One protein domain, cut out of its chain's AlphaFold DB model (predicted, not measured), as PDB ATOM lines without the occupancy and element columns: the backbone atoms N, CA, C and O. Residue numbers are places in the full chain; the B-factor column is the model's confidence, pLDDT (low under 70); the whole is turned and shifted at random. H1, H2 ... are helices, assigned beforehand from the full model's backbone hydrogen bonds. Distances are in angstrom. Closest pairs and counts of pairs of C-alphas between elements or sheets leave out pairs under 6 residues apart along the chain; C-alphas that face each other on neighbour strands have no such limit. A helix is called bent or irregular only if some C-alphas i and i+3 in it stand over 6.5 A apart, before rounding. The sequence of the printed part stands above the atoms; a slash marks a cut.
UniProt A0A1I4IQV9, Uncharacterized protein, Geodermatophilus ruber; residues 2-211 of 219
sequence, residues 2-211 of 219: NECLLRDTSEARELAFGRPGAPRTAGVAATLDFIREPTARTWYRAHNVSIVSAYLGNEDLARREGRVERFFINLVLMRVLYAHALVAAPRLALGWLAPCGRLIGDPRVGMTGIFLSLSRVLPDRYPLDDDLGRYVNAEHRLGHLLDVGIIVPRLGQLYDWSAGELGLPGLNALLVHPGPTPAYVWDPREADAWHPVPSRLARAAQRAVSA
ATOM      1  N   ASN A   2      -2.943  49.031 -13.116       84.00
ATOM      2  CA  ASN A   2      -1.868  48.127 -12.664       84.00
ATOM      3  C   ASN A   2      -1.409  48.356 -11.217       84.00
ATOM      4  O   ASN A   2      -1.056  47.406 -10.528       84.00
ATOM      5  N   GLU A   3      -1.458  49.597 -10.735       90.94
ATOM      6  CA  GLU A   3      -1.105  49.924  -9.353       90.94
ATOM      7  C   GLU A   3      -1.942  49.162  -8.313       90.94
ATOM      8  O   GLU A   3      -1.381  48.693  -7.327       90.94
ATOM      9  N   CYS A   4      -3.254  48.987  -8.528       92.81
ATOM     10  CA  CYS A   4      -4.107  48.238  -7.597       92.81
ATOM     11  C   CYS A   4      -3.642  46.784  -7.494       92.81
ATOM     12  O   CYS A   4      -3.400  46.289  -6.401       92.81
ATOM     13  N   LEU A   5      -3.397  46.145  -8.643       92.00
ATOM     14  CA  LEU A   5      -2.883  44.779  -8.711       92.00
ATOM     15  C   LEU A   5      -1.527  44.638  -8.000       92.00
ATOM     16  O   LEU A   5      -1.316  43.679  -7.259       92.00
ATOM     17  N   LEU A   6      -0.611  45.590  -8.192       95.38
ATOM     18  CA  LEU A   6       0.694  45.589  -7.520       95.38
ATOM     19  C   LEU A   6       0.559  45.758  -6.003       95.38
ATOM     20  O   LEU A   6       1.233  45.063  -5.246       95.38
ATOM     21  N   ARG A   7      -0.327  46.649  -5.547       96.38
ATOM     22  CA  ARG A   7      -0.577  46.866  -4.116       96.38
ATOM     23  C   ARG A   7      -1.218  45.642  -3.468       96.38
ATOM     24  O   ARG A   7      -0.708  45.174  -2.453       96.38
ATOM     25  N   ASP A   8      -2.268  45.098  -4.083       97.56
ATOM     26  CA  ASP A   8      -2.999  43.940  -3.565       97.56
ATOM     27  C   ASP A   8      -2.087  42.704  -3.471       97.56
ATOM     28  O   ASP A   8      -2.057  42.018  -2.448       97.56
ATOM     29  N   THR A   9      -1.276  42.457  -4.507       95.94
ATOM     30  CA  THR A   9      -0.309  41.345  -4.512       95.94
ATOM     31  C   THR A   9       0.833  41.547  -3.521       95.94
ATOM     32  O   THR A   9       1.219  40.593  -2.842       95.94
ATOM     33  N   SER A  10       1.350  42.773  -3.384       97.19
ATOM     34  CA  SER A  10       2.387  43.086  -2.400       97.19
ATOM     35  C   SER A  10       1.884  42.886  -0.973       97.19
ATOM     36  O   SER A  10       2.568  42.251  -0.179       97.19
ATOM     37  N   GLU A  11       0.700  43.391  -0.628       98.06
ATOM     38  CA  GLU A  11       0.144  43.230   0.718       98.06
ATOM     39  C   GLU A  11      -0.179  41.763   1.025       98.06
ATOM     40  O   GLU A  11       0.180  41.266   2.094       98.06
ATOM     41  N   ALA A  12      -0.795  41.043   0.083       97.88
ATOM     42  CA  ALA A  12      -1.110  39.628   0.264       97.88
ATOM     43  C   ALA A  12       0.155  38.790   0.482       97.88
ATOM     44  O   ALA A  12       0.160  37.892   1.322       97.88
ATOM     45  N   ARG A  13       1.247  39.112  -0.222       96.94
ATOM     46  CA  ARG A  13       2.556  38.496   0.011       96.94
ATOM     47  C   ARG A  13       3.023  38.731   1.446       96.94
ATOM     48  O   ARG A  13       3.346  37.769   2.131       96.94
ATOM     49  N   GLU A  14       3.028  39.974   1.919       97.50
ATOM     50  CA  GLU A  14       3.469  40.285   3.285       97.50
ATOM     51  C   GLU A  14       2.659  39.516   4.343       97.50
ATOM     52  O   GLU A  14       3.233  38.919   5.254       97.50
ATOM     53  N   LEU A  15       1.331  39.476   4.195       97.81
ATOM     54  CA  LEU A  15       0.440  38.735   5.094       97.81
ATOM     55  C   LEU A  15       0.691  37.216   5.039       97.81
ATOM     56  O   LEU A  15       0.713  36.555   6.076       97.81
ATOM     57  N   ALA A  16       0.923  36.652   3.849       96.81
ATOM     58  CA  ALA A  16       1.218  35.228   3.683       96.81
ATOM     59  C   ALA A  16       2.557  34.809   4.314       96.81
ATOM     60  O   ALA A  16       2.698  33.662   4.735       96.81
ATOM     61  N   PHE A  17       3.521  35.730   4.412       95.44
ATOM     62  CA  PHE A  17       4.856  35.482   4.970       95.44
ATOM     63  C   PHE A  17       5.032  36.005   6.405       95.44
ATOM     64  O   PHE A  17       6.154  36.238   6.854       95.44
ATOM     65  N   GLY A  18       3.934  36.129   7.156       93.25
ATOM     66  CA  GLY A  18       3.971  36.294   8.612       93.25
ATOM     67  C   GLY A  18       3.801  37.724   9.116       93.25
ATOM     68  O   GLY A  18       3.857  37.941  10.328       93.25
ATOM     69  N   ARG A  19       3.545  38.705   8.241       95.31
ATOM     70  CA  ARG A  19       3.123  40.031   8.701       95.31
ATOM     71  C   ARG A  19       1.728  39.925   9.336       95.31
ATOM     72  O   ARG A  19       0.806  39.448   8.676       95.31
ATOM     73  N   PRO A  20       1.530  40.377  10.586       93.06
ATOM     74  CA  PRO A  20       0.220  40.332  11.220       93.06
ATOM     75  C   PRO A  20      -0.734  41.346  10.579       93.06
ATOM     76  O   PRO A  20      -0.329  42.448  10.198       93.06
ATOM     77  N   GLY A  21      -2.016  40.993  10.508       94.56
ATOM     78  CA  GLY A  21      -3.072  41.872  10.015       94.56
ATOM     79  C   GLY A  21      -4.166  41.124   9.263       94.56
ATOM     80  O   GLY A  21      -4.037  39.942   8.950       94.56
ATOM     81  N   ALA A  22      -5.252  41.838   8.980       95.56
ATOM     82  CA  ALA A  22      -6.299  41.390   8.072       95.56
ATOM     83  C   ALA A  22      -6.100  42.039   6.688       95.56
ATOM     84  O   ALA A  22      -5.581  43.158   6.625       95.56
ATOM     85  N   PRO A  23      -6.517  41.371   5.598       97.00
ATOM     86  CA  PRO A  23      -6.481  41.956   4.261       97.00
ATOM     87  C   PRO A  23      -7.278  43.267   4.206       97.00
ATOM     88  O   PRO A  23      -8.434  43.304   4.628       97.00
ATOM     89  N   ARG A  24      -6.673  44.339   3.679       96.12
ATOM     90  CA  ARG A  24      -7.303  45.673   3.602       96.12
ATOM     91  C   ARG A  24      -8.347  45.804   2.503       96.12
ATOM     92  O   ARG A  24      -9.230  46.650   2.601       96.12
ATOM     93  N   THR A  25      -8.231  45.005   1.447       96.62
ATOM     94  CA  THR A  25      -9.137  45.035   0.297       96.62
ATOM     95  C   THR A  25      -9.616  43.626  -0.041       96.62
ATOM     96  O   THR A  25      -8.998  42.620   0.329       96.62
ATOM     97  N   ALA A  26     -10.706  43.547  -0.806       96.50
ATOM     98  CA  ALA A  26     -11.157  42.285  -1.385       96.50
ATOM     99  C   ALA A  26     -10.107  41.673  -2.335       96.50
ATOM    100  O   ALA A  26     -10.018  40.450  -2.430       96.50
ATOM    101  N   GLY A  27      -9.293  42.504  -3.003       97.62
ATOM    102  CA  GLY A  27      -8.200  42.062  -3.875       97.62
ATOM    103  C   GLY A  27      -7.089  41.362  -3.096       97.62
ATOM    104  O   GLY A  27      -6.661  40.271  -3.479       97.62
ATOM    105  N   VAL A  28      -6.691  41.918  -1.947       98.38
ATOM    106  CA  VAL A  28      -5.730  41.279  -1.029       98.38
ATOM    107  C   VAL A  28      -6.280  39.946  -0.523       98.38
ATOM    108  O   VAL A  28      -5.577  38.938  -0.573       98.38
ATOM    109  N   ALA A  29      -7.542  39.911  -0.082       98.12
ATOM    110  CA  ALA A  29      -8.179  38.683   0.395       98.12
ATOM    111  C   ALA A  29      -8.215  37.594  -0.694       98.12
ATOM    112  O   ALA A  29      -7.761  36.476  -0.464       98.12
ATOM    113  N   ALA A  30      -8.658  37.938  -1.906       98.06
ATOM    114  CA  ALA A  30      -8.680  37.009  -3.034       98.06
ATOM    115  C   ALA A  30      -7.269  36.533  -3.432       98.06
ATOM    116  O   ALA A  30      -7.086  35.380  -3.818       98.06
ATOM    117  N   THR A  31      -6.259  37.398  -3.312       98.19
ATOM    118  CA  THR A  31      -4.863  37.033  -3.585       98.19
ATOM    119  C   THR A  31      -4.302  36.098  -2.515       98.19
ATOM    120  O   THR A  31      -3.580  35.161  -2.851       98.19
ATOM    121  N   LEU A  32      -4.666  36.280  -1.243       98.06
ATOM    122  CA  LEU A  32      -4.338  35.327  -0.179       98.06
ATOM    123  C   LEU A  32      -4.964  33.954  -0.431       98.06
ATOM    124  O   LEU A  32      -4.286  32.944  -0.245       98.06
ATOM    125  N   ASP A  33      -6.215  33.908  -0.893       97.62
ATOM    126  CA  ASP A  33      -6.868  32.650  -1.274       97.62
ATOM    127  C   ASP A  33      -6.095  31.948  -2.400       97.62
ATOM    128  O   ASP A  33      -5.845  30.746  -2.322       97.62
ATOM    129  N   PHE A  34      -5.632  32.695  -3.407       97.38
ATOM    130  CA  PHE A  34      -4.769  32.150  -4.458       97.38
ATOM    131  C   PHE A  34      -3.419  31.643  -3.931       97.38
ATOM    132  O   PHE A  34      -2.978  30.573  -4.343       97.38
ATOM    133  N   ILE A  35      -2.763  32.373  -3.023       97.19
ATOM    134  CA  ILE A  35      -1.488  31.939  -2.426       97.19
ATOM    135  C   ILE A  35      -1.669  30.621  -1.660       97.19
ATOM    136  O   ILE A  35      -0.804  29.749  -1.728       97.19
ATOM    137  N   ARG A  36      -2.790  30.465  -0.947       95.94
ATOM    138  CA  ARG A  36      -3.115  29.247  -0.187       95.94
ATOM    139  C   ARG A  36      -3.481  28.077  -1.094       95.94
ATOM    140  O   ARG A  36      -3.055  26.956  -0.837       95.94
ATOM    141  N   GLU A  37      -4.257  28.335  -2.143       96.44
ATOM    142  CA  GLU A  37      -4.734  27.319  -3.079       96.44
ATOM    143  C   GLU A  37      -4.504  27.770  -4.533       96.44
ATOM    144  O   GLU A  37      -5.395  28.350  -5.167       96.44
ATOM    145  N   PRO A  38      -3.308  27.523  -5.098       94.81
ATOM    146  CA  PRO A  38      -2.928  28.063  -6.398       94.81
ATOM    147  C   PRO A  38      -3.556  27.274  -7.552       94.81
ATOM    148  O   PRO A  38      -2.998  26.302  -8.068       94.81
ATOM    149  N   THR A  39      -4.708  27.745  -8.021       92.19
ATOM    150  CA  THR A  39      -5.424  27.213  -9.185       92.19
ATOM    151  C   THR A  39      -5.641  28.305 -10.227       92.19
ATOM    152  O   THR A  39      -5.556  29.495  -9.931       92.19
ATOM    153  N   ALA A  40      -5.968  27.920 -11.463       90.12
ATOM    154  CA  ALA A  40      -6.355  28.883 -12.494       90.12
ATOM    155  C   ALA A  40      -7.571  29.728 -12.062       90.12
ATOM    156  O   ALA A  40      -7.592  30.934 -12.283       90.12
ATOM    157  N   ARG A  41      -8.556  29.114 -11.390       92.62
ATOM    158  CA  ARG A  41      -9.754  29.804 -10.891       92.62
ATOM    159  C   ARG A  41      -9.399  30.853  -9.836       92.62
ATOM    160  O   ARG A  41      -9.805  32.002  -9.965       92.62
ATOM    161  N   THR A  42      -8.639  30.469  -8.813       95.31
ATOM    162  CA  THR A  42      -8.239  31.392  -7.738       95.31
ATOM    163  C   THR A  42      -7.309  32.488  -8.260       95.31
ATOM    164  O   THR A  42      -7.441  33.633  -7.834       95.31
ATOM    165  N   TRP A  43      -6.469  32.193  -9.261       94.44
ATOM    166  CA  TRP A  43      -5.661  33.200  -9.956       94.44
ATOM    167  C   TRP A  43      -6.519  34.252 -10.667       94.44
ATOM    168  O   TRP A  43      -6.354  35.444 -10.408       94.44
ATOM    169  N   TYR A  44      -7.465  33.836 -11.520       94.62
ATOM    170  CA  TYR A  44      -8.342  34.787 -12.212       94.62
ATOM    171  C   TYR A  44      -9.207  35.574 -11.241       94.62
ATOM    172  O   TYR A  44      -9.415  36.763 -11.453       94.62
ATOM    173  N   ARG A  45      -9.700  34.945 -10.171       96.75
ATOM    174  CA  ARG A  45     -10.475  35.656  -9.158       96.75
ATOM    175  C   ARG A  45      -9.638  36.752  -8.497       96.75
ATOM    176  O   ARG A  45     -10.069  37.898  -8.485       96.75
ATOM    177  N   ALA A  46      -8.435  36.434  -8.016       97.00
ATOM    178  CA  ALA A  46      -7.522  37.413  -7.421       97.00
ATOM    179  C   ALA A  46      -7.179  38.560  -8.386       97.00
ATOM    180  O   ALA A  46      -7.287  39.742  -8.040       97.00
ATOM    181  N   HIS A  47      -6.826  38.208  -9.623       95.31
ATOM    182  CA  HIS A  47      -6.503  39.166 -10.671       95.31
ATOM    183  C   HIS A  47      -7.695  40.081 -10.979       95.31
ATOM    184  O   HIS A  47      -7.579  41.304 -10.909       95.31
ATOM    185  N   ASN A  48      -8.862  39.501 -11.256       96.19
ATOM    186  CA  ASN A  48     -10.025  40.245 -11.721       96.19
ATOM    187  C   ASN A  48     -10.673  41.078 -10.616       96.19
ATOM    188  O   ASN A  48     -11.180  42.149 -10.928       96.19
ATOM    189  N   VAL A  49     -10.633  40.661  -9.341       98.06
ATOM    190  CA  VAL A  49     -11.078  41.529  -8.235       98.06
ATOM    191  C   VAL A  49     -10.237  42.805  -8.209       98.06
ATOM    192  O   VAL A  49     -10.796  43.898  -8.146       98.06
ATOM    193  N   SER A  50      -8.913  42.681  -8.327       96.75
ATOM    194  CA  SER A  50      -7.993  43.825  -8.316       96.75
ATOM    195  C   SER A  50      -8.197  44.725  -9.544       96.75
ATOM    196  O   SER A  50      -8.295  45.947  -9.426       96.75
ATOM    197  N   ILE A  51      -8.319  44.127 -10.738       95.00
ATOM    198  CA  ILE A  51      -8.558  44.862 -11.987       95.00
ATOM    199  C   ILE A  51      -9.907  45.583 -11.948       95.00
ATOM    200  O   ILE A  51      -9.941  46.792 -12.147       95.00
ATOM    201  N   VAL A  52     -11.011  44.891 -11.655       96.94
ATOM    202  CA  VAL A  52     -12.349  45.504 -11.658       96.94
ATOM    203  C   VAL A  52     -12.473  46.569 -10.572       96.94
ATOM    204  O   VAL A  52     -13.025  47.633 -10.838       96.94
ATOM    205  N   SER A  53     -11.896  46.352  -9.384       97.12
ATOM    206  CA  SER A  53     -11.843  47.393  -8.345       97.12
ATOM    207  C   SER A  53     -11.126  48.648  -8.847       97.12
ATOM    208  O   SER A  53     -11.578  49.764  -8.595       97.12
ATOM    209  N   ALA A  54     -10.049  48.483  -9.622       95.56
ATOM    210  CA  ALA A  54      -9.359  49.608 -10.232       95.56
ATOM    211  C   ALA A  54     -10.205  50.315 -11.303       95.56
ATOM    212  O   ALA A  54     -10.146  51.539 -11.367       95.56
ATOM    213  N   TYR A  55     -11.003  49.596 -12.100       96.00
ATOM    214  CA  TYR A  55     -11.950  50.223 -13.034       96.00
ATOM    215  C   TYR A  55     -12.965  51.076 -12.280       96.00
ATOM    216  O   TYR A  55     -13.086  52.268 -12.540       96.00
ATOM    217  N   LEU A  56     -13.629  50.497 -11.283       96.12
ATOM    218  CA  LEU A  56     -14.657  51.200 -10.516       96.12
ATOM    219  C   LEU A  56     -14.102  52.413  -9.752       96.12
ATOM    220  O   LEU A  56     -14.798  53.410  -9.602       96.12
ATOM    221  N   GLY A  57     -12.853  52.348  -9.283       95.56
ATOM    222  CA  GLY A  57     -12.228  53.425  -8.514       95.56
ATOM    223  C   GLY A  57     -11.510  54.507  -9.329       95.56
ATOM    224  O   GLY A  57     -11.064  55.483  -8.735       95.56
ATOM    225  N   ASN A  58     -11.334  54.345 -10.648       95.19
ATOM    226  CA  ASN A  58     -10.492  55.243 -11.462       95.19
ATOM    227  C   ASN A  58     -11.177  55.725 -12.749       95.19
ATOM    228  O   ASN A  58     -10.504  56.008 -13.747       95.19
ATOM    229  N   GLU A  59     -12.504  55.847 -12.731       94.31
ATOM    230  CA  GLU A  59     -13.273  56.326 -13.883       94.31
ATOM    231  C   GLU A  59     -12.775  57.697 -14.373       94.31
ATOM    232  O   GLU A  59     -12.580  57.891 -15.570       94.31
ATOM    233  N   ASP A  60     -12.457  58.618 -13.458       95.12
ATOM    234  CA  ASP A  60     -11.972  59.966 -13.793       95.12
ATOM    235  C   ASP A  60     -10.643  59.981 -14.552       95.12
ATOM    236  O   ASP A  60     -10.392  60.905 -15.328       95.12
ATOM    237  N   LEU A  61      -9.785  58.977 -14.347       94.06
ATOM    238  CA  LEU A  61      -8.566  58.822 -15.141       94.06
ATOM    239  C   LEU A  61      -8.921  58.338 -16.545       94.06
ATOM    240  O   LEU A  61      -8.475  58.925 -17.525       94.06
ATOM    241  N   ALA A  62      -9.796  57.336 -16.644       94.31
ATOM    242  CA  ALA A  62     -10.225  56.792 -17.926       94.31
ATOM    243  C   ALA A  62     -11.006  57.811 -18.778       94.31
ATOM    244  O   ALA A  62     -10.919  57.779 -20.001       94.31
ATOM    245  N   ARG A  63     -11.720  58.770 -18.166       94.88
ATOM    246  CA  ARG A  63     -12.386  59.868 -18.899       94.88
ATOM    247  C   ARG A  63     -11.411  60.786 -19.640       94.88
ATOM    248  O   ARG A  63     -11.817  61.427 -20.605       94.88
ATOM    249  N   ARG A  64     -10.160  60.883 -19.177       94.50
ATOM    250  CA  ARG A  64      -9.118  61.726 -19.792       94.50
ATOM    251  C   ARG A  64      -8.470  61.065 -21.001       94.50
ATOM    252  O   ARG A  64      -7.788  61.745 -21.759       94.50
ATOM    253  N   GLU A  65      -8.674  59.763 -21.164       94.25
ATOM    254  CA  GLU A  65      -8.126  58.992 -22.269       94.25
ATOM    255  C   GLU A  65      -8.794  59.364 -23.599       94.25
ATOM    256  O   GLU A  65      -9.948  59.818 -23.645       94.25
ATOM    257  N   GLY A  66      -8.078  59.139 -24.700       91.94
ATOM    258  CA  GLY A  66      -8.628  59.257 -26.044       91.94
ATOM    259  C   GLY A  66      -9.736  58.235 -26.301       91.94
ATOM    260  O   GLY A  66      -9.969  57.297 -25.534       91.94
ATOM    261  N   ARG A  67     -10.483  58.440 -27.386       90.81
ATOM    262  CA  ARG A  67     -11.591  57.555 -27.762       90.81
ATOM    263  C   ARG A  67     -11.100  56.127 -27.996       90.81
ATOM    264  O   ARG A  67     -11.701  55.178 -27.500       90.81
ATOM    265  N   VAL A  68      -9.992  55.970 -28.715       89.56
ATOM    266  CA  VAL A  68      -9.419  54.660 -29.036       89.56
ATOM    267  C   VAL A  68      -8.985  53.919 -27.769       89.56
ATOM    268  O   VAL A  68      -9.322  52.751 -27.589       89.56
ATOM    269  N   GLU A  69      -8.328  54.593 -26.830       90.88
ATOM    270  CA  GLU A  69      -7.947  54.025 -25.539       90.88
ATOM    271  C   GLU A  69      -9.162  53.572 -24.730       90.88
ATOM    272  O   GLU A  69      -9.162  52.463 -24.196       90.88
ATOM    273  N   ARG A  70     -10.232  54.377 -24.676       92.88
ATOM    274  CA  ARG A  70     -11.472  53.997 -23.978       92.88
ATOM    275  C   ARG A  70     -12.114  52.749 -24.578       92.88
ATOM    276  O   ARG A  70     -12.593  51.895 -23.827       92.88
ATOM    277  N   PHE A  71     -12.079  52.601 -25.902       90.38
ATOM    278  CA  PHE A  71     -12.511  51.368 -26.563       90.38
ATOM    279  C   PHE A  71     -11.672  50.174 -26.091       90.38
ATOM    280  O   PHE A  71     -12.214  49.166 -25.636       90.38
ATOM    281  N   PHE A  72     -10.344  50.308 -26.127       88.19
ATOM    282  CA  PHE A  72      -9.426  49.240 -25.735       88.19
ATOM    283  C   PHE A  72      -9.528  48.858 -24.260       88.19
ATOM    284  O   PHE A  72      -9.460  47.675 -23.934       88.19
ATOM    285  N   ILE A  73      -9.748  49.823 -23.373       91.75
ATOM    286  CA  ILE A  73      -9.989  49.582 -21.950       91.75
ATOM    287  C   ILE A  73     -11.234  48.693 -21.770       91.75
ATOM    288  O   ILE A  73     -11.170  47.661 -21.102       91.75
ATOM    289  N   ASN A  74     -12.349  49.012 -22.430       93.12
ATOM    290  CA  ASN A  74     -13.549  48.164 -22.400       93.12
ATOM    291  C   ASN A  74     -13.304  46.775 -23.022       93.12
ATOM    292  O   ASN A  74     -13.769  45.762 -22.491       93.12
ATOM    293  N   LEU A  75     -12.553  46.715 -24.125       89.44
ATOM    294  CA  LEU A  75     -12.238  45.472 -24.835       89.44
ATOM    295  C   LEU A  75     -11.412  44.530 -23.953       89.44
ATOM    296  O   LEU A  75     -11.720  43.342 -23.834       89.44
ATOM    297  N   VAL A  76     -10.394  45.074 -23.281       89.00
ATOM    298  CA  VAL A  76      -9.560  44.350 -22.319       89.00
ATOM    299  C   VAL A  76     -10.397  43.855 -21.147       89.00
ATOM    300  O   VAL A  76     -10.275  42.682 -20.792       89.00
ATOM    301  N   LEU A  77     -11.271  44.694 -20.579       93.25
ATOM    302  CA  LEU A  77     -12.154  44.285 -19.485       93.25
ATOM    303  C   LEU A  77     -13.012  43.084 -19.890       93.25
ATOM    304  O   LEU A  77     -12.955  42.041 -19.242       93.25
ATOM    305  N   MET A  78     -13.748  43.194 -20.997       92.38
ATOM    306  CA  MET A  78     -14.585  42.111 -21.515       92.38
ATOM    307  C   MET A  78     -13.791  40.805 -21.686       92.38
ATOM    308  O   MET A  78     -14.250  39.739 -21.269       92.38
ATOM    309  N   ARG A  79     -12.593  40.875 -22.275       91.00
ATOM    310  CA  ARG A  79     -11.742  39.700 -22.509       91.00
ATOM    311  C   ARG A  79     -11.204  39.087 -21.219       91.00
ATOM    312  O   ARG A  79     -11.195  37.864 -21.102       91.00
ATOM    313  N   VAL A  80     -10.808  39.902 -20.241       91.00
ATOM    314  CA  VAL A  80     -10.363  39.443 -18.913       91.00
ATOM    315  C   VAL A  80     -11.496  38.733 -18.165       91.00
ATOM    316  O   VAL A  80     -11.281  37.673 -17.569       91.00
ATOM    317  N   LEU A  81     -12.717  39.271 -18.221       94.06
ATOM    318  CA  LEU A  81     -13.892  38.623 -17.631       94.06
ATOM    319  C   LEU A  81     -14.197  37.291 -18.326       94.06
ATOM    320  O   LEU A  81     -14.429  36.279 -17.666       94.06
ATOM    321  N   TYR A  82     -14.137  37.267 -19.657       92.00
ATOM    322  CA  TYR A  82     -14.383  36.056 -20.433       92.00
ATOM    323  C   TYR A  82     -13.335  34.964 -20.171       92.00
ATOM    324  O   TYR A  82     -13.689  33.797 -20.005       92.00
ATOM    325  N   ALA A  83     -12.056  35.334 -20.070       89.88
ATOM    326  CA  ALA A  83     -10.977  34.409 -19.731       89.88
ATOM    327  C   ALA A  83     -11.199  33.747 -18.361       89.88
ATOM    328  O   ALA A  83     -11.044  32.533 -18.220       89.88
ATOM    329  N   HIS A  84     -11.671  34.515 -17.377       92.31
ATOM    330  CA  HIS A  84     -12.069  33.962 -16.087       92.31
ATOM    331  C   HIS A  84     -13.249  32.989 -16.225       92.31
ATOM    332  O   HIS A  84     -13.193  31.869 -15.709       92.31
ATOM    333  N   ALA A  85     -14.287  33.366 -16.975       92.81
ATOM    334  CA  ALA A  85     -15.451  32.514 -17.200       92.81
ATOM    335  C   ALA A  85     -15.102  31.187 -17.901       92.81
ATOM    336  O   ALA A  85     -15.714  30.167 -17.589       92.81
ATOM    337  N   LEU A  86     -14.097  31.144 -18.785       89.44
ATOM    338  CA  LEU A  86     -13.644  29.894 -19.418       89.44
ATOM    339  C   LEU A  86     -13.228  28.824 -18.399       89.44
ATOM    340  O   LEU A  86     -13.468  27.637 -18.622       89.44
ATOM    341  N   VAL A  87     -12.635  29.237 -17.279       88.31
ATOM    342  CA  VAL A  87     -12.174  28.327 -16.223       88.31
ATOM    343  C   VAL A  87     -13.227  28.144 -15.133       88.31
ATOM    344  O   VAL A  87     -13.432  27.032 -14.650       88.31
ATOM    345  N   ALA A  88     -13.891  29.226 -14.736       91.44
ATOM    346  CA  ALA A  88     -14.753  29.256 -13.560       91.44
ATOM    347  C   ALA A  88     -16.238  28.981 -13.867       91.44
ATOM    348  O   ALA A  88     -16.959  28.504 -12.990       91.44
ATOM    349  N   ALA A  89     -16.683  29.234 -15.101       92.56
ATOM    350  CA  ALA A  89     -18.052  29.029 -15.574       92.56
ATOM    351  C   ALA A  89     -18.083  28.571 -17.053       92.56
ATOM    352  O   ALA A  89     -18.703  29.216 -17.903       92.56
ATOM    353  N   PRO A  90     -17.458  27.429 -17.404       87.56
ATOM    354  CA  PRO A  90     -17.243  27.027 -18.798       87.56
ATOM    355  C   PRO A  90     -18.536  26.829 -19.601       87.56
ATOM    356  O   PRO A  90     -18.528  26.993 -20.816       87.56
ATOM    357  N   ARG A  91     -19.666  26.516 -18.950       88.44
ATOM    358  CA  ARG A  91     -20.980  26.455 -19.619       88.44
ATOM    359  C   ARG A  91     -21.490  27.830 -20.042       88.44
ATOM    360  O   ARG A  91     -22.089  27.939 -21.106       88.44
ATOM    361  N   LEU A  92     -21.228  28.866 -19.246       88.19
ATOM    362  CA  LEU A  92     -21.522  30.245 -19.625       88.19
ATOM    363  C   LEU A  92     -20.642  30.645 -20.808       88.19
ATOM    364  O   LEU A  92     -21.158  31.157 -21.794       88.19
ATOM    365  N   ALA A  93     -19.338  30.363 -20.750       85.50
ATOM    366  CA  ALA A  93     -18.397  30.780 -21.788       85.50
ATOM    367  C   ALA A  93     -18.560  30.012 -23.116       85.50
ATOM    368  O   ALA A  93     -18.616  30.624 -24.179       85.50
ATOM    369  N   LEU A  94     -18.674  28.679 -23.061       83.50
ATOM    370  CA  LEU A  94     -18.588  27.783 -24.223       83.50
ATOM    371  C   LEU A  94     -19.870  26.984 -24.516       83.50
ATOM    372  O   LEU A  94     -19.910  26.223 -25.487       83.50
ATOM    373  N   GLY A  95     -20.929  27.125 -23.718       85.06
ATOM    374  CA  GLY A  95     -22.153  26.347 -23.910       85.06
ATOM    375  C   GLY A  95     -21.885  24.843 -23.790       85.06
ATOM    376  O   GLY A  95     -21.347  24.375 -22.785       85.06
ATOM    377  N   TRP A  96     -22.244  24.069 -24.818       82.94
ATOM    378  CA  TRP A  96     -22.012  22.618 -24.847       82.94
ATOM    379  C   TRP A  96     -20.529  22.236 -25.002       82.94
ATOM    380  O   TRP A  96     -20.143  21.140 -24.606       82.94
ATOM    381  N   LEU A  97     -19.682  23.151 -25.488       81.88
ATOM    382  CA  LEU A  97     -18.226  22.971 -25.583       81.88
ATOM    383  C   LEU A  97     -17.506  23.177 -24.235       81.88
ATOM    384  O   LEU A  97     -16.277  23.212 -24.181       81.88
ATOM    385  N   ALA A  98     -18.252  23.280 -23.130       81.06
ATOM    386  CA  ALA A  98     -17.725  23.437 -21.775       81.06
ATOM    387  C   ALA A  98     -16.574  22.483 -21.386       81.06
ATOM    388  O   ALA A  98     -15.665  22.954 -20.697       81.06
ATOM    389  N   PRO A  99     -16.530  21.197 -21.806       82.12
ATOM    390  CA  PRO A  99     -15.412  20.310 -21.470       82.12
ATOM    391  C   PRO A  99     -14.038  20.838 -21.914       82.12
ATOM    392  O   PRO A  99     -13.030  20.523 -21.287       82.12
ATOM    393  N   CYS A 100     -13.985  21.683 -22.949       77.56
ATOM    394  CA  CYS A 100     -12.744  22.284 -23.444       77.56
ATOM    395  C   CYS A 100     -12.305  23.535 -22.656       77.56
ATOM    396  O   CYS A 100     -11.171  23.985 -22.812       77.56
ATOM    397  N   GLY A 101     -13.172  24.105 -21.809       71.31
ATOM    398  CA  GLY A 101     -12.958  25.421 -21.193       71.31
ATOM    399  C   GLY A 101     -11.720  25.507 -20.308       71.31
ATOM    400  O   GLY A 101     -10.958  26.464 -20.414       71.31
ATOM    401  N   ARG A 102     -11.454  24.468 -19.505       69.75
ATOM    402  CA  ARG A 102     -10.311  24.455 -18.578       69.75
ATOM    403  C   ARG A 102      -8.962  24.479 -19.297       69.75
ATOM    404  O   ARG A 102      -8.052  25.136 -18.813       69.75
ATOM    405  N   LEU A 103      -8.838  23.790 -20.433       71.38
ATOM    406  CA  LEU A 103      -7.594  23.757 -21.209       71.38
ATOM    407  C   LEU A 103      -7.341  25.097 -21.910       71.38
ATOM    408  O   LEU A 103      -6.221  25.594 -21.912       71.38
ATOM    409  N   ILE A 104      -8.394  25.689 -22.483       71.94
ATOM    410  CA  ILE A 104      -8.306  26.952 -23.229       71.94
ATOM    411  C   ILE A 104      -8.083  28.136 -22.281       71.94
ATOM    412  O   ILE A 104      -7.320  29.045 -22.593       71.94
ATOM    413  N   GLY A 105      -8.745  28.128 -21.125       68.56
ATOM    414  CA  GLY A 105      -8.659  29.197 -20.139       68.56
ATOM    415  C   GLY A 105      -7.462  29.097 -19.194       68.56
ATOM    416  O   GLY A 105      -7.274  30.016 -18.405       68.56
ATOM    417  N   ASP A 106      -6.656  28.026 -19.225       74.94
ATOM    418  CA  ASP A 106      -5.508  27.897 -18.318       74.94
ATOM    419  C   ASP A 106      -4.513  29.056 -18.548       74.94
ATOM    420  O   ASP A 106      -3.967  29.185 -19.654       74.94
ATOM    421  N   PRO A 107      -4.239  29.895 -17.527       64.69
ATOM    422  CA  PRO A 107      -3.347  31.039 -17.669       64.69
ATOM    423  C   PRO A 107      -1.909  30.656 -18.025       64.69
ATOM    424  O   PRO A 107      -1.164  31.492 -18.527       64.69
ATOM    425  N   ARG A 108      -1.522  29.394 -17.811       66.50
ATOM    426  CA  ARG A 108      -0.182  28.875 -18.102       66.50
ATOM    427  C   ARG A 108       0.006  28.468 -19.564       66.50
ATOM    428  O   ARG A 108       1.146  28.337 -19.995       66.50
ATOM    429  N   VAL A 109      -1.079  28.235 -20.310       60.56
ATOM    430  CA  VAL A 109      -1.025  27.629 -21.657       60.56
ATOM    431  C   VAL A 109      -1.780  28.452 -22.706       60.56
ATOM    432  O   VAL A 109      -1.268  28.642 -23.807       60.56
ATOM    433  N   GLY A 110      -2.984  28.946 -22.391       56.00
ATOM    434  CA  GLY A 110      -3.928  29.469 -23.393       56.00
ATOM    435  C   GLY A 110      -4.181  30.979 -23.367       56.00
ATOM    436  O   GLY A 110      -4.713  31.521 -24.336       56.00
ATOM    437  N   MET A 111      -3.766  31.684 -22.306       57.03
ATOM    438  CA  MET A 111      -4.049  33.120 -22.128       57.03
ATOM    439  C   MET A 111      -3.505  34.014 -23.238       57.03
ATOM    440  O   MET A 111      -4.076  35.065 -23.534       57.03
ATOM    441  N   THR A 112      -2.417  33.593 -23.880       51.16
ATOM    442  CA  THR A 112      -1.778  34.380 -24.927       51.16
ATOM    443  C   THR A 112      -2.750  34.625 -26.080       51.16
ATOM    444  O   THR A 112      -2.876  35.758 -26.510       51.16
ATOM    445  N   GLY A 113      -3.541  33.644 -26.526       58.84
ATOM    446  CA  GLY A 113      -4.429  33.803 -27.688       58.84
ATOM    447  C   GLY A 113      -5.515  34.883 -27.550       58.84
ATOM    448  O   GLY A 113      -5.859  35.517 -28.545       58.84
ATOM    449  N   ILE A 114      -6.017  35.118 -26.331       61.19
ATOM    450  CA  ILE A 114      -7.108  36.071 -26.041       61.19
ATOM    451  C   ILE A 114      -6.620  37.529 -26.133       61.19
ATOM    452  O   ILE A 114      -7.362  38.412 -26.563       61.19
ATOM    453  N   PHE A 115      -5.361  37.784 -25.768       58.91
ATOM    454  CA  PHE A 115      -4.764  39.127 -25.773       58.91
ATOM    455  C   PHE A 115      -3.755  39.348 -26.911       58.91
ATOM    456  O   PHE A 115      -3.512  40.488 -27.294       58.91
ATOM    457  N   LEU A 116      -3.214  38.282 -27.511       54.31
ATOM    458  CA  LEU A 116      -2.214  38.344 -28.586       54.31
ATOM    459  C   LEU A 116      -2.722  39.067 -29.836       54.31
ATOM    460  O   LEU A 116      -1.903  39.616 -30.567       54.31
ATOM    461  N   SER A 117      -4.028  39.054 -30.126       59.59
ATOM    462  CA  SER A 117      -4.559  39.831 -31.256       59.59
ATOM    463  C   SER A 117      -4.459  41.334 -30.995       59.59
ATOM    464  O   SER A 117      -4.099  42.077 -31.901       59.59
ATOM    465  N   LEU A 118      -4.666  41.754 -29.744       63.25
ATOM    466  CA  LEU A 118      -4.576  43.145 -29.305       63.25
ATOM    467  C   LEU A 118      -3.132  43.660 -29.401       63.25
ATOM    468  O   LEU A 118      -2.876  44.698 -30.001       63.25
ATOM    469  N   SER A 119      -2.171  42.888 -28.873       59.62
ATOM    470  CA  SER A 119      -0.744  43.252 -28.865       59.62
ATOM    471  C   SER A 119      -0.106  43.301 -30.255       59.62
ATOM    472  O   SER A 119       0.968  43.863 -30.405       59.62
ATOM    473  N   ARG A 120      -0.731  42.700 -31.279       63.81
ATOM    474  CA  ARG A 120      -0.269  42.805 -32.677       63.81
ATOM    475  C   ARG A 120      -0.776  44.059 -33.382       63.81
ATOM    476  O   ARG A 120      -0.262  44.399 -34.443       63.81
ATOM    477  N   VAL A 121      -1.822  44.677 -32.843       67.25
ATOM    478  CA  VAL A 121      -2.550  45.781 -33.475       67.25
ATOM    479  C   VAL A 121      -2.205  47.116 -32.821       67.25
ATOM    480  O   VAL A 121      -2.165  48.137 -33.507       67.25
ATOM    481  N   LEU A 122      -1.931  47.112 -31.516       72.19
ATOM    482  CA  LEU A 122      -1.516  48.304 -30.790       72.19
ATOM    483  C   LEU A 122      -0.038  48.637 -31.065       72.19
ATOM    484  O   LEU A 122       0.810  47.754 -30.941       72.19
ATOM    485  N   PRO A 123       0.291  49.888 -31.433       74.88
ATOM    486  CA  PRO A 123       1.665  50.337 -31.602       74.88
ATOM    487  C   PRO A 123       2.365  50.498 -30.245       74.88
ATOM    488  O   PRO A 123       1.728  50.787 -29.236       74.88
ATOM    489  N   ASP A 124       3.698  50.439 -30.243       80.44
ATOM    490  CA  ASP A 124       4.539  50.689 -29.056       80.44
ATOM    491  C   ASP A 124       4.642  52.187 -28.690       80.44
ATOM    492  O   ASP A 124       5.672  52.668 -28.214       80.44
ATOM    493  N   ARG A 125       3.596  52.973 -28.969       81.69
ATOM    494  CA  ARG A 125       3.542  54.414 -28.709       81.69
ATOM    495  C   ARG A 125       2.206  54.784 -28.085       81.69
ATOM    496  O   ARG A 125       1.165  54.288 -28.499       81.69
ATOM    497  N   TYR A 126       2.281  55.673 -27.103       83.88
ATOM    498  CA  TYR A 126       1.143  56.253 -26.408       83.88
ATOM    499  C   TYR A 126       1.265  57.788 -26.454       83.88
ATOM    500  O   TYR A 126       2.385  58.289 -26.281       83.88
ATOM    501  N   PRO A 127       0.166  58.540 -26.647       87.25
ATOM    502  CA  PRO A 127      -1.202  58.063 -26.911       87.25
ATOM    503  C   PRO A 127      -1.358  57.427 -28.306       87.25
ATOM    504  O   PRO A 127      -0.462  57.533 -29.145       87.25
ATOM    505  N   LEU A 128      -2.469  56.723 -28.522       85.44
ATOM    506  CA  LEU A 128      -2.855  56.121 -29.798       85.44
ATOM    507  C   LEU A 128      -3.373  57.190 -30.770       85.44
ATOM    508  O   LEU A 128      -3.852  58.249 -30.366       85.44
ATOM    509  N   ASP A 129      -3.302  56.893 -32.069       82.94
ATOM    510  CA  ASP A 129      -3.944  57.729 -33.085       82.94
ATOM    511  C   ASP A 129      -5.474  57.585 -32.974       82.94
ATOM    512  O   ASP A 129      -5.972  56.510 -32.652       82.94
ATOM    513  N   ASP A 130      -6.248  58.620 -33.309       80.19
ATOM    514  CA  ASP A 130      -7.716  58.620 -33.127       80.19
ATOM    515  C   ASP A 130      -8.497  57.790 -34.183       80.19
ATOM    516  O   ASP A 130      -9.727  57.824 -34.273       80.19
ATOM    517  N   ASP A 131      -7.796  57.005 -35.008       83.56
ATOM    518  CA  ASP A 131      -8.405  56.148 -36.031       83.56
ATOM    519  C   ASP A 131      -8.779  54.770 -35.464       83.56
ATOM    520  O   ASP A 131      -8.112  53.757 -35.691       83.56
ATOM    521  N   LEU A 132      -9.899  54.721 -34.737       78.94
ATOM    522  CA  LEU A 132     -10.458  53.469 -34.214       78.94
ATOM    523  C   LEU A 132     -10.689  52.425 -35.321       78.94
ATOM    524  O   LEU A 132     -10.457  51.231 -35.117       78.94
ATOM    525  N   GLY A 133     -11.143  52.874 -36.494       74.12
ATOM    526  CA  GLY A 133     -11.462  52.006 -37.624       74.12
ATOM    527  C   GLY A 133     -10.239  51.231 -38.098       74.12
ATOM    528  O   GLY A 133     -10.333  50.029 -38.342       74.12
ATOM    529  N   ARG A 134      -9.073  51.879 -38.156       76.19
ATOM    530  CA  ARG A 134      -7.798  51.229 -38.480       76.19
ATOM    531  C   ARG A 134      -7.471  50.083 -37.530       76.19
ATOM    532  O   ARG A 134      -7.075  49.020 -38.002       76.19
ATOM    533  N   TYR A 135      -7.654  50.265 -36.225       73.44
ATOM    534  CA  TYR A 135      -7.336  49.227 -35.246       73.44
ATOM    535  C   TYR A 135      -8.334  48.066 -35.278       73.44
ATOM    536  O   TYR A 135      -7.928  46.906 -35.361       73.44
ATOM    537  N   VAL A 136      -9.634  48.362 -35.320       73.56
ATOM    538  CA  VAL A 136     -10.683  47.334 -35.447       73.56
ATOM    539  C   VAL A 136     -10.507  46.537 -36.747       73.56
ATOM    540  O   VAL A 136     -10.636  45.310 -36.764       73.56
ATOM    541  N   ASN A 137     -10.126  47.206 -37.841       69.94
ATOM    542  CA  ASN A 137      -9.840  46.549 -39.114       69.94
ATOM    543  C   ASN A 137      -8.506  45.784 -39.118       69.94
ATOM    544  O   ASN A 137      -8.386  44.771 -39.803       69.94
ATOM    545  N   ALA A 138      -7.502  46.191 -38.350       64.38
ATOM    546  CA  ALA A 138      -6.248  45.447 -38.255       64.38
ATOM    547  C   ALA A 138      -6.397  44.139 -37.454       64.38
ATOM    548  O   ALA A 138      -5.672  43.177 -37.703       64.38
ATOM    549  N   GLU A 139      -7.383  44.043 -36.558       69.00
ATOM    550  CA  GLU A 139      -7.619  42.859 -35.717       69.00
ATOM    551  C   GLU A 139      -8.242  41.646 -36.463       69.00
ATOM    552  O   GLU A 139      -8.661  40.647 -35.866       69.00
ATOM    553  N   HIS A 140      -8.309  41.690 -37.798       63.84
ATOM    554  CA  HIS A 140      -9.116  40.767 -38.593       63.84
ATOM    555  C   HIS A 140      -8.835  39.269 -38.343       63.84
ATOM    556  O   HIS A 140      -7.708  38.772 -38.344       63.84
ATOM    557  N   ARG A 141      -9.956  38.535 -38.269       64.94
ATOM    558  CA  ARG A 141     -10.162  37.077 -38.139       64.94
ATOM    559  C   ARG A 141     -10.266  36.544 -36.711       64.94
ATOM    560  O   ARG A 141     -11.352  36.085 -36.372       64.94
ATOM    561  N   LEU A 142      -9.210  36.565 -35.893       65.75
ATOM    562  CA  LEU A 142      -9.257  35.904 -34.575       65.75
ATOM    563  C   LEU A 142      -9.991  36.747 -33.521       65.75
ATOM    564  O   LEU A 142     -10.921  36.236 -32.904       65.75
ATOM    565  N   GLY A 143      -9.629  38.028 -33.364       71.75
ATOM    566  CA  GLY A 143     -10.290  38.920 -32.402       71.75
ATOM    567  C   GLY A 143     -11.757  39.132 -32.764       71.75
ATOM    568  O   GLY A 143     -12.638  38.887 -31.952       71.75
ATOM    569  N   HIS A 144     -12.051  39.383 -34.044       73.25
ATOM    570  CA  HIS A 144     -13.434  39.495 -34.516       73.25
ATOM    571  C   HIS A 144     -14.255  38.198 -34.336       73.25
ATOM    572  O   HIS A 144     -15.465  38.252 -34.116       73.25
ATOM    573  N   LEU A 145     -13.652  37.009 -34.457       77.56
ATOM    574  CA  LEU A 145     -14.349  35.749 -34.164       77.56
ATOM    575  C   LEU A 145     -14.632  35.614 -32.667       77.56
ATOM    576  O   LEU A 145     -15.733  35.218 -32.294       77.56
ATOM    577  N   LEU A 146     -13.646  35.933 -31.832       81.44
ATOM    578  CA  LEU A 146     -13.744  35.841 -30.384       81.44
ATOM    579  C   LEU A 146     -14.757  36.854 -29.835       81.44
ATOM    580  O   LEU A 146     -15.757  36.457 -29.246       81.44
ATOM    581  N   ASP A 147     -14.556  38.143 -30.083       83.44
ATOM    582  CA  ASP A 147     -15.378  39.197 -29.492       83.44
ATOM    583  C   ASP A 147     -16.798  39.159 -30.053       83.44
ATOM    584  O   ASP A 147     -17.752  38.950 -29.311       83.44
ATOM    585  N   VAL A 148     -16.955  39.259 -31.376       81.19
ATOM    586  CA  VAL A 148     -18.277  39.362 -32.022       81.19
ATOM    587  C   VAL A 148     -18.976  38.004 -32.079       81.19
ATOM    588  O   VAL A 148     -20.199  37.902 -31.952       81.19
ATOM    589  N   GLY A 149     -18.214  36.934 -32.314       79.31
ATOM    590  CA  GLY A 149     -18.764  35.593 -32.498       79.31
ATOM    591  C   GLY A 149     -19.053  34.850 -31.193       79.31
ATOM    592  O   GLY A 149     -19.960  34.019 -31.164       79.31
ATOM    593  N   ILE A 150     -18.301  35.123 -30.122       84.38
ATOM    594  CA  ILE A 150     -18.357  34.321 -28.893       84.38
ATOM    595  C   ILE A 150     -18.737  35.165 -27.673       84.38
ATOM    596  O   ILE A 150     -19.660  34.767 -26.955       84.38
ATOM    597  N   ILE A 151     -18.082  36.310 -27.446       88.75
ATOM    598  CA  ILE A 151     -18.224  37.077 -26.197       88.75
ATOM    599  C   ILE A 151     -19.445  38.013 -26.204       88.75
ATOM    600  O   ILE A 151     -20.300  37.898 -25.326       88.75
ATOM    601  N   VAL A 152     -19.575  38.898 -27.197       87.81
ATOM    602  CA  VAL A 152     -20.668  39.888 -27.312       87.81
ATOM    603  C   VAL A 152     -22.070  39.264 -27.164       87.81
ATOM    604  O   VAL A 152     -22.868  39.791 -26.387       87.81
ATOM    605  N   PRO A 153     -22.395  38.105 -27.779       87.12
ATOM    606  CA  PRO A 153     -23.718  37.480 -27.644       87.12
ATOM    607  C   PRO A 153     -24.128  37.100 -26.211       87.12
ATOM    608  O   PRO A 153     -25.303  36.849 -25.957       87.12
ATOM    609  N   ARG A 154     -23.171  37.004 -25.284       89.75
ATOM    610  CA  ARG A 154     -23.389  36.598 -23.887       89.75
ATOM    611  C   ARG A 154     -22.887  37.634 -22.889       89.75
ATOM    612  O   ARG A 154     -22.738  37.320 -21.712       89.75
ATOM    613  N   LEU A 155     -22.644  38.858 -23.348       91.38
ATOM    614  CA  LEU A 155     -22.000  39.899 -22.559       91.38
ATOM    615  C   LEU A 155     -22.794  40.253 -21.294       91.38
ATOM    616  O   LEU A 155     -22.199  40.361 -20.230       91.38
ATOM    617  N   GLY A 156     -24.130  40.308 -21.377       92.94
ATOM    618  CA  GLY A 156     -24.992  40.491 -20.200       92.94
ATOM    619  C   GLY A 156     -24.778  39.408 -19.139       92.94
ATOM    620  O   GLY A 156     -24.405  39.710 -18.012       92.94
ATOM    621  N   GLN A 157     -24.888  38.133 -19.530       94.12
ATOM    622  CA  GLN A 157     -24.660  37.000 -18.620       94.12
ATOM    623  C   GLN A 157     -23.241  37.006 -18.046       94.12
ATOM    624  O   GLN A 157     -23.043  36.662 -16.885       94.12
ATOM    625  N   LEU A 158     -22.251  37.374 -18.865       95.25
ATOM    626  CA  LEU A 158     -20.860  37.454 -18.445       95.25
ATOM    627  C   LEU A 158     -20.661  38.525 -17.369       95.25
ATOM    628  O   LEU A 158     -19.990  38.241 -16.379       95.25
ATOM    629  N   TYR A 159     -21.229  39.719 -17.543       96.56
ATOM    630  CA  TYR A 159     -21.120  40.803 -16.565       96.56
ATOM    631  C   TYR A 159     -21.857  40.448 -15.273       96.56
ATOM    632  O   TYR A 159     -21.241  40.515 -14.213       96.56
ATOM    633  N   ASP A 160     -23.086  39.933 -15.368       96.31
ATOM    634  CA  ASP A 160     -23.872  39.503 -14.207       96.31
ATOM    635  C   ASP A 160     -23.154  38.422 -13.391       96.31
ATOM    636  O   ASP A 160     -23.008  38.528 -12.169       96.31
ATOM    637  N   TRP A 161     -22.655  37.380 -14.066       97.38
ATOM    638  CA  TRP A 161     -21.895  36.318 -13.412       97.38
ATOM    639  C   TRP A 161     -20.603  36.857 -12.794       97.38
ATOM    640  O   TRP A 161     -20.287  36.520 -11.654       97.38
ATOM    641  N   SER A 162     -19.874  37.716 -13.512       98.06
ATOM    642  CA  SER A 162     -18.620  38.295 -13.020       98.06
ATOM    643  C   SER A 162     -18.847  39.192 -11.804       98.06
ATOM    644  O   SER A 162     -18.067  39.142 -10.859       98.06
ATOM    645  N   ALA A 163     -19.922  39.983 -11.789       97.81
ATOM    646  CA  ALA A 163     -20.273  40.843 -10.664       97.81
ATOM    647  C   ALA A 163     -20.523  40.012  -9.397       97.81
ATOM    648  O   ALA A 163     -20.028  40.359  -8.323       97.81
ATOM    649  N   GLY A 164     -21.219  38.879  -9.539       97.94
ATOM    650  CA  GLY A 164     -21.430  37.913  -8.461       97.94
ATOM    651  C   GLY A 164     -20.147  37.201  -8.020       97.94
ATOM    652  O   GLY A 164     -19.826  37.200  -6.835       97.94
ATOM    653  N   GLU A 165     -19.384  36.633  -8.958       97.94
ATOM    654  CA  GLU A 165     -18.151  35.874  -8.677       97.94
ATOM    655  C   GLU A 165     -17.074  36.730  -7.986       97.94
ATOM    656  O   GLU A 165     -16.353  36.260  -7.097       97.94
ATOM    657  N   LEU A 166     -16.964  37.998  -8.386       97.94
ATOM    658  CA  LEU A 166     -15.994  38.941  -7.833       97.94
ATOM    659  C   LEU A 166     -16.518  39.669  -6.586       97.94
ATOM    660  O   LEU A 166     -15.721  40.260  -5.862       97.94
ATOM    661  N   GLY A 167     -17.828  39.626  -6.318       97.88
ATOM    662  CA  GLY A 167     -18.462  40.397  -5.243       97.88
ATOM    663  C   GLY A 167     -18.465  41.909  -5.503       97.88
ATOM    664  O   GLY A 167     -18.402  42.696  -4.561       97.88
ATOM    665  N   LEU A 168     -18.502  42.321  -6.775       97.62
ATOM    666  CA  LEU A 168     -18.390  43.714  -7.218       97.62
ATOM    667  C   LEU A 168     -19.622  44.103  -8.057       97.62
ATOM    668  O   LEU A 168     -19.545  44.122  -9.286       97.62
ATOM    669  N   PRO A 169     -20.767  44.443  -7.425       96.75
ATOM    670  CA  PRO A 169     -22.015  44.736  -8.139       96.75
ATOM    671  C   PRO A 169     -21.921  45.964  -9.058       96.75
ATOM    672  O   PRO A 169     -22.646  46.044 -10.046       96.75
ATOM    673  N   GLY A 170     -20.992  46.889  -8.783       96.19
ATOM    674  CA  GLY A 170     -20.720  48.045  -9.643       96.19
ATOM    675  C   GLY A 170     -20.297  47.669 -11.067       96.19
ATOM    676  O   GLY A 170     -20.468  48.476 -11.975       96.19
ATOM    677  N   LEU A 171     -19.820  46.438 -11.294       96.50
ATOM    678  CA  LEU A 171     -19.476  45.951 -12.630       96.50
ATOM    679  C   LEU A 171     -20.675  45.977 -13.590       96.50
ATOM    680  O   LEU A 171     -20.504  46.286 -14.764       96.50
ATOM    681  N   ASN A 172     -21.889  45.728 -13.095       95.56
ATOM    682  CA  ASN A 172     -23.094  45.736 -13.930       95.56
ATOM    683  C   ASN A 172     -23.436  47.130 -14.467       95.56
ATOM    684  O   ASN A 172     -24.067  47.240 -15.512       95.56
ATOM    685  N   ALA A 173     -22.986  48.199 -13.801       94.44
ATOM    686  CA  ALA A 173     -23.158  49.563 -14.301       94.44
ATOM    687  C   ALA A 173     -22.262  49.866 -15.516       94.44
ATOM    688  O   ALA A 173     -22.484  50.854 -16.210       94.44
ATOM    689  N   LEU A 174     -21.267  49.016 -15.797       94.94
ATOM    690  CA  LEU A 174     -20.347  49.173 -16.926       94.94
ATOM    691  C   LEU A 174     -20.891  48.554 -18.226       94.94
ATOM    692  O   LEU A 174     -20.156  48.451 -19.209       94.94
ATOM    693  N   LEU A 175     -22.164  48.148 -18.241       94.31
ATOM    694  CA  LEU A 175     -22.851  47.581 -19.396       94.31
ATOM    695  C   LEU A 175     -24.236  48.222 -19.574       94.31
ATOM    696  O   LEU A 175     -25.037  48.259 -18.643       94.31
ATOM    697  N   VAL A 176     -24.541  48.703 -20.782       90.88
ATOM    698  CA  VAL A 176     -25.840  49.315 -21.120       90.88
ATOM    699  C   VAL A 176     -26.701  48.349 -21.942       90.88
ATOM    700  O   VAL A 176     -26.187  47.624 -22.785       90.88
ATOM    701  N   HIS A 177     -28.018  48.361 -21.718       85.38
ATOM    702  CA  HIS A 177     -29.041  47.542 -22.395       85.38
ATOM    703  C   HIS A 177     -29.985  48.425 -23.248       85.38
ATOM    704  O   HIS A 177     -30.064  49.620 -22.963       85.38
ATOM    705  N   PRO A 178     -30.730  47.907 -24.264       68.50
ATOM    706  CA  PRO A 178     -31.057  46.504 -24.590       68.50
ATOM    707  C   PRO A 178     -30.122  45.769 -25.571       68.50
ATOM    708  O   PRO A 178     -30.255  44.556 -25.721       68.50
ATOM    709  N   GLY A 179     -29.152  46.439 -26.194       75.56
ATOM    710  CA  GLY A 179     -28.016  45.777 -26.847       75.56
ATOM    711  C   GLY A 179     -26.815  45.879 -25.913       75.56
ATOM    712  O   GLY A 179     -26.346  47.000 -25.765       75.56
ATOM    713  N   PRO A 180     -26.362  44.794 -25.247       83.50
ATOM    714  CA  PRO A 180     -25.324  44.893 -24.226       83.50
ATOM    715  C   PRO A 180     -24.064  45.533 -24.819       83.50
ATOM    716  O   PRO A 180     -23.376  44.914 -25.630       83.50
ATOM    717  N   THR A 181     -23.797  46.777 -24.424       90.31
ATOM    718  CA  THR A 181     -22.677  47.595 -24.905       90.31
ATOM    719  C   THR A 181     -21.801  47.978 -23.716       90.31
ATOM    720  O   THR A 181     -22.329  48.555 -22.759       90.31
ATOM    721  N   PRO A 182     -20.489  47.668 -23.745       93.19
ATOM    722  CA  PRO A 182     -19.547  48.161 -22.748       93.19
ATOM    723  C   PRO A 182     -19.605  49.686 -22.649       93.19
ATOM    724  O   PRO A 182     -19.545  50.385 -23.658       93.19
ATOM    725  N   ALA A 183     -19.760  50.183 -21.428       93.12
ATOM    726  CA  ALA A 183     -20.082  51.578 -21.153       93.12
ATOM    727  C   ALA A 183     -19.097  52.251 -20.189       93.12
ATOM    728  O   ALA A 183     -19.331  53.381 -19.761       93.12
ATOM    729  N   TYR A 184     -17.984  51.598 -19.839       94.56
ATOM    730  CA  TYR A 184     -16.977  52.222 -18.985       94.56
ATOM    731  C   TYR A 184     -16.354  53.410 -19.723       94.56
ATOM    732  O   TYR A 184     -15.619  53.216 -20.688       94.56
ATOM    733  N   VAL A 185     -16.695  54.634 -19.308       94.06
ATOM    734  CA  VAL A 185     -16.311  55.904 -19.960       94.06
ATOM    735  C   VAL A 185     -16.534  55.948 -21.483       94.06
ATOM    736  O   VAL A 185     -15.838  56.670 -22.197       94.06
ATOM    737  N   TRP A 186     -17.515  55.197 -21.985       92.00
ATOM    738  CA  TRP A 186     -17.861  55.118 -23.405       92.00
ATOM    739  C   TRP A 186     -19.207  55.799 -23.664       92.00
ATOM    740  O   TRP A 186     -20.141  55.605 -22.887       92.00
ATOM    741  N   ASP A 187     -19.322  56.593 -24.734       87.88
ATOM    742  CA  ASP A 187     -20.599  57.216 -25.101       87.88
ATOM    743  C   ASP A 187     -21.544  56.145 -25.683       87.88
ATOM    744  O   ASP A 187     -21.224  55.534 -26.707       87.88
ATOM    745  N   PRO A 188     -22.732  55.908 -25.091       81.56
ATOM    746  CA  PRO A 188     -23.711  54.968 -25.635       81.56
ATOM    747  C   PRO A 188     -24.161  55.291 -27.067       81.56
ATOM    748  O   PRO A 188     -24.632  54.403 -27.773       81.56
ATOM    749  N   ARG A 189     -24.018  56.544 -27.520       83.25
ATOM    750  CA  ARG A 189     -24.301  56.947 -28.909       83.25
ATOM    751  C   ARG A 189     -23.312  56.353 -29.910       83.25
ATOM    752  O   ARG A 189     -23.623  56.280 -31.090       83.25
ATOM    753  N   GLU A 190     -22.158  55.891 -29.441       84.12
ATOM    754  CA  GLU A 190     -21.130  55.218 -30.237       84.12
ATOM    755  C   GLU A 190     -21.206  53.686 -30.105       84.12
ATOM    756  O   GLU A 190     -20.200  52.981 -30.223       84.12
ATOM    757  N   ALA A 191     -22.396  53.140 -29.832       82.81
ATOM    758  CA  ALA A 191     -22.604  51.700 -29.683       82.81
ATOM    759  C   ALA A 191     -22.258  50.898 -30.950       82.81
ATOM    760  O   ALA A 191     -21.917  49.721 -30.838       82.81
ATOM    761  N   ASP A 192     -22.284  51.518 -32.133       81.56
ATOM    762  CA  ASP A 192     -21.977  50.866 -33.412       81.56
ATOM    763  C   ASP A 192     -20.581  50.223 -33.436       81.56
ATOM    764  O   ASP A 192     -20.396  49.173 -34.053       81.56
ATOM    765  N   ALA A 193     -19.612  50.784 -32.698       81.50
ATOM    766  CA  ALA A 193     -18.271  50.207 -32.559       81.50
ATOM    767  C   ALA A 193     -18.280  48.808 -31.906       81.50
ATOM    768  O   ALA A 193     -17.369  48.012 -32.130       81.50
ATOM    769  N   TRP A 194     -19.316  48.499 -31.122       82.00
ATOM    770  CA  TRP A 194     -19.494  47.233 -30.406       82.00
ATOM    771  C   TRP A 194     -20.432  46.252 -31.109       82.00
ATOM    772  O   TRP A 194     -20.478  45.079 -30.734       82.00
ATOM    773  N   HIS A 195     -21.137  46.700 -32.152       80.50
ATOM    774  CA  HIS A 195     -22.095  45.889 -32.910       80.50
ATOM    775  C   HIS A 195     -21.719  45.764 -34.398       80.50
ATOM    776  O   HIS A 195     -22.563  46.001 -35.267       80.50
ATOM    777  N   PRO A 196     -20.475  45.367 -34.741       78.31
ATOM    778  CA  PRO A 196     -20.100  45.172 -36.134       78.31
ATOM    779  C   PRO A 196     -20.866  43.991 -36.742       78.31
ATOM    780  O   PRO A 196     -21.193  43.005 -36.072       78.31
ATOM    781  N   VAL A 197     -21.114  44.054 -38.052       78.81
ATOM    782  CA  VAL A 197     -21.815  42.985 -38.773       78.81
ATOM    783  C   VAL A 197     -21.026  41.669 -38.657       78.81
ATOM    784  O   VAL A 197     -19.889  41.587 -39.131       78.81
ATOM    785  N   PRO A 198     -21.610  40.592 -38.092       80.06
ATOM    786  CA  PRO A 198     -20.885  39.345 -37.900       80.06
ATOM    787  C   PRO A 198     -20.433  38.712 -39.225       80.06
ATOM    788  O   PRO A 198     -21.234  38.450 -40.134       80.06
ATOM    789  N   SER A 199     -19.147  38.362 -39.311       81.00
ATOM    790  CA  SER A 199     -18.606  37.575 -40.424       81.00
ATOM    791  C   SER A 199     -19.263  36.185 -40.510       81.00
ATOM    792  O   SER A 199     -19.936  35.719 -39.586       81.00
ATOM    793  N   ARG A 200     -19.090  35.464 -41.629       82.94
ATOM    794  CA  ARG A 200     -19.639  34.094 -41.774       82.94
ATOM    795  C   ARG A 200     -19.125  33.144 -40.681       82.94
ATOM    796  O   ARG A 200     -19.915  32.382 -40.134       82.94
ATOM    797  N   LEU A 201     -17.838  33.239 -40.338       80.38
ATOM    798  CA  LEU A 201     -17.231  32.453 -39.259       80.38
ATOM    799  C   LEU A 201     -17.772  32.867 -37.885       80.38
ATOM    800  O   LEU A 201     -18.111  31.994 -37.091       80.38
ATOM    801  N   ALA A 202     -17.935  34.171 -37.633       81.56
ATOM    802  CA  ALA A 202     -18.527  34.663 -36.389       81.56
ATOM    803  C   ALA A 202     -19.963  34.147 -36.206       81.56
ATOM    804  O   ALA A 202     -20.297  33.644 -35.140       81.56
ATOM    805  N   ARG A 203     -20.787  34.150 -37.262       83.56
ATOM    806  CA  ARG A 203     -22.145  33.570 -37.219       83.56
ATOM    807  C   ARG A 203     -22.144  32.067 -36.954       83.56
ATOM    808  O   ARG A 203     -23.008  31.573 -36.232       83.56
ATOM    809  N   ALA A 204     -21.200  31.329 -37.535       82.56
ATOM    810  CA  ALA A 204     -21.061  29.900 -37.274       82.56
ATOM    811  C   ALA A 204     -20.685  29.632 -35.806       82.56
ATOM    812  O   ALA A 204     -21.313  28.789 -35.169       82.56
ATOM    813  N   ALA A 205     -19.742  30.399 -35.249       81.75
ATOM    814  CA  ALA A 205     -19.374  30.316 -33.836       81.75
ATOM    815  C   ALA A 205     -20.541  30.682 -32.911       81.75
ATOM    816  O   ALA A 205     -20.836  29.923 -31.992       81.75
ATOM    817  N   GLN A 206     -21.277  31.761 -33.202       83.75
ATOM    818  CA  GLN A 206     -22.478  32.136 -32.446       83.75
ATOM    819  C   GLN A 206     -23.462  30.970 -32.363       83.75
ATOM    820  O   GLN A 206     -23.926  30.633 -31.276       83.75
ATOM    821  N   ARG A 207     -23.747  30.309 -33.492       81.94
ATOM    822  CA  ARG A 207     -24.639  29.141 -33.532       81.94
ATOM    823  C   ARG A 207     -24.078  27.960 -32.751       81.94
ATOM    824  O   ARG A 207     -24.825  27.337 -32.004       81.94
ATOM    825  N   ALA A 208     -22.785  27.679 -32.895       79.12
ATOM    826  CA  ALA A 208     -22.134  26.590 -32.185       79.12
ATOM    827  C   ALA A 208     -22.241  26.787 -30.668       79.12
ATOM    828  O   ALA A 208     -22.707  25.894 -29.979       79.12
ATOM    829  N   VAL A 209     -21.905  27.965 -30.143       73.88
ATOM    830  CA  VAL A 209     -21.899  28.214 -28.690       73.88
ATOM    831  C   VAL A 209     -23.314  28.475 -28.135       73.88
ATOM    832  O   VAL A 209     -23.556  28.290 -26.943       73.88
ATOM    833  N   SER A 210     -24.277  28.869 -28.978       67.69
ATOM    834  CA  SER A 210     -25.687  29.075 -28.586       67.69
ATOM    835  C   SER A 210     -26.541  27.811 -28.635       67.69
ATOM    836  O   SER A 210     -27.663  27.833 -28.132       67.69
ATOM    837  N   ALA A 211     -26.044  26.712 -29.213       54.97
ATOM    838  CA  ALA A 211     -26.700  25.409 -29.173       54.97
ATOM    839  C   ALA A 211     -26.633  24.818 -27.750       54.97
ATOM    840  O   ALA A 211     -25.957  23.829 -27.485       54.97
TER     841      ALA A 211
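Overview. This is residues 2 to 211 of the 219 residues of an uncharacterized protein of Geodermatophilus ruber (UniProt A0A1I4IQV9). Helix H5 runs through the middle of the domain, and the longest helix by residues, H9, makes an L whose two arms both pack on it; H3 and H7 also pack on H5, and kinked H6 crosses one of its ends. On the side of H3 away from H5, H2 and H1 pack on H3 at one end of the longest axis, while H12 packs on H9 near the other. The printed part has 210 residues, with twelve named helices in the order H1 to H12 and no named strand: all helix. It is compact and rounded, with a radius of gyration of the C-alphas of 17.4 A and spans of 55 by 42 by 33 A.

Along the chain. H9, residues 142 to 166, was assigned as one helix by its hydrogen bonds but is bent, with C-alphas 153 and 156 8.1 A apart: arm H9a is residues 142 to 153, 16.1 A, and arm H9b residues 156 to 166, 15.4 A. H5, residues 67 to 88, spans 31.8 A from (-11.591, 57.555, -27.762), and H3, residues 40 to 57, spans 25.5 A. H1, residues 2 to 16, begins at (-1.868, 48.127, -12.664) and spans 21.1 A. The others are H2, 26 to 36; H4, 59 to 62; H6, 90 to 105, with a kink of 124 degrees near residue 99; H7, 111 to 119; H8, 132 to 138; H10, 169 to 174; H11, 188 to 194; and H12, 200 to 210, ending at (-25.687, 29.075, -28.586).

Arrangement. H9 is the hub, touching six helices, and its arms are about perpendicular at 88 degrees. H9a touches H5 at Ile 151 and Tyr 82, C-alphas 7.0 A apart; H9b touches it at Ser 162 and Leu 81, 6.6 A. H9a touches H12 at Gly 149 and Ala 202, 4.0 A. H9b and H10 form a hairpin, closest at Ala 163 and Pro 169, 5.0 A. H5 touches H3 at His 84 and Tyr 44, 5.4 A, H6 at Leu 86 and Gly 101, 4.9 A, and H7 at Arg 79 and Ile 114, 6.9 A. H2 and H3 form a hairpin, closest at Ala 30 and Ala 46, 4.6 A; H1 touches H2 at Asp 8 and Val 28, 4.6 A. H4, H8 and H11 touch no helix. Every O i to N i+4 pair is within hydrogen-bond range in H1, H2, H3, H8, H9b and H12, but 17 of 18 in H5, 6 of 8 in H9a, 4 of 12 in H6, 2 of 5 in H7, 0 of 2 in H10 and 0 of 3 in H11; the O i to N i+3 counts are 7 of 13 in H6, 3 of 6 in H7, 3 of 3 in H10 and 3 of 4 in H11, and H4 is too short for an i+4 pair.

Size, cuts and confidence. The C-alphas farthest apart, of Pro 20 and Arg 200, are 56.9 A apart. The printed part has no cut; the links H7 to H8 and H10 to H11 are long. The mean pLDDT of the printed part is 86.2, with 26 residues under 70, among them 107 to 121 and 137 to 142.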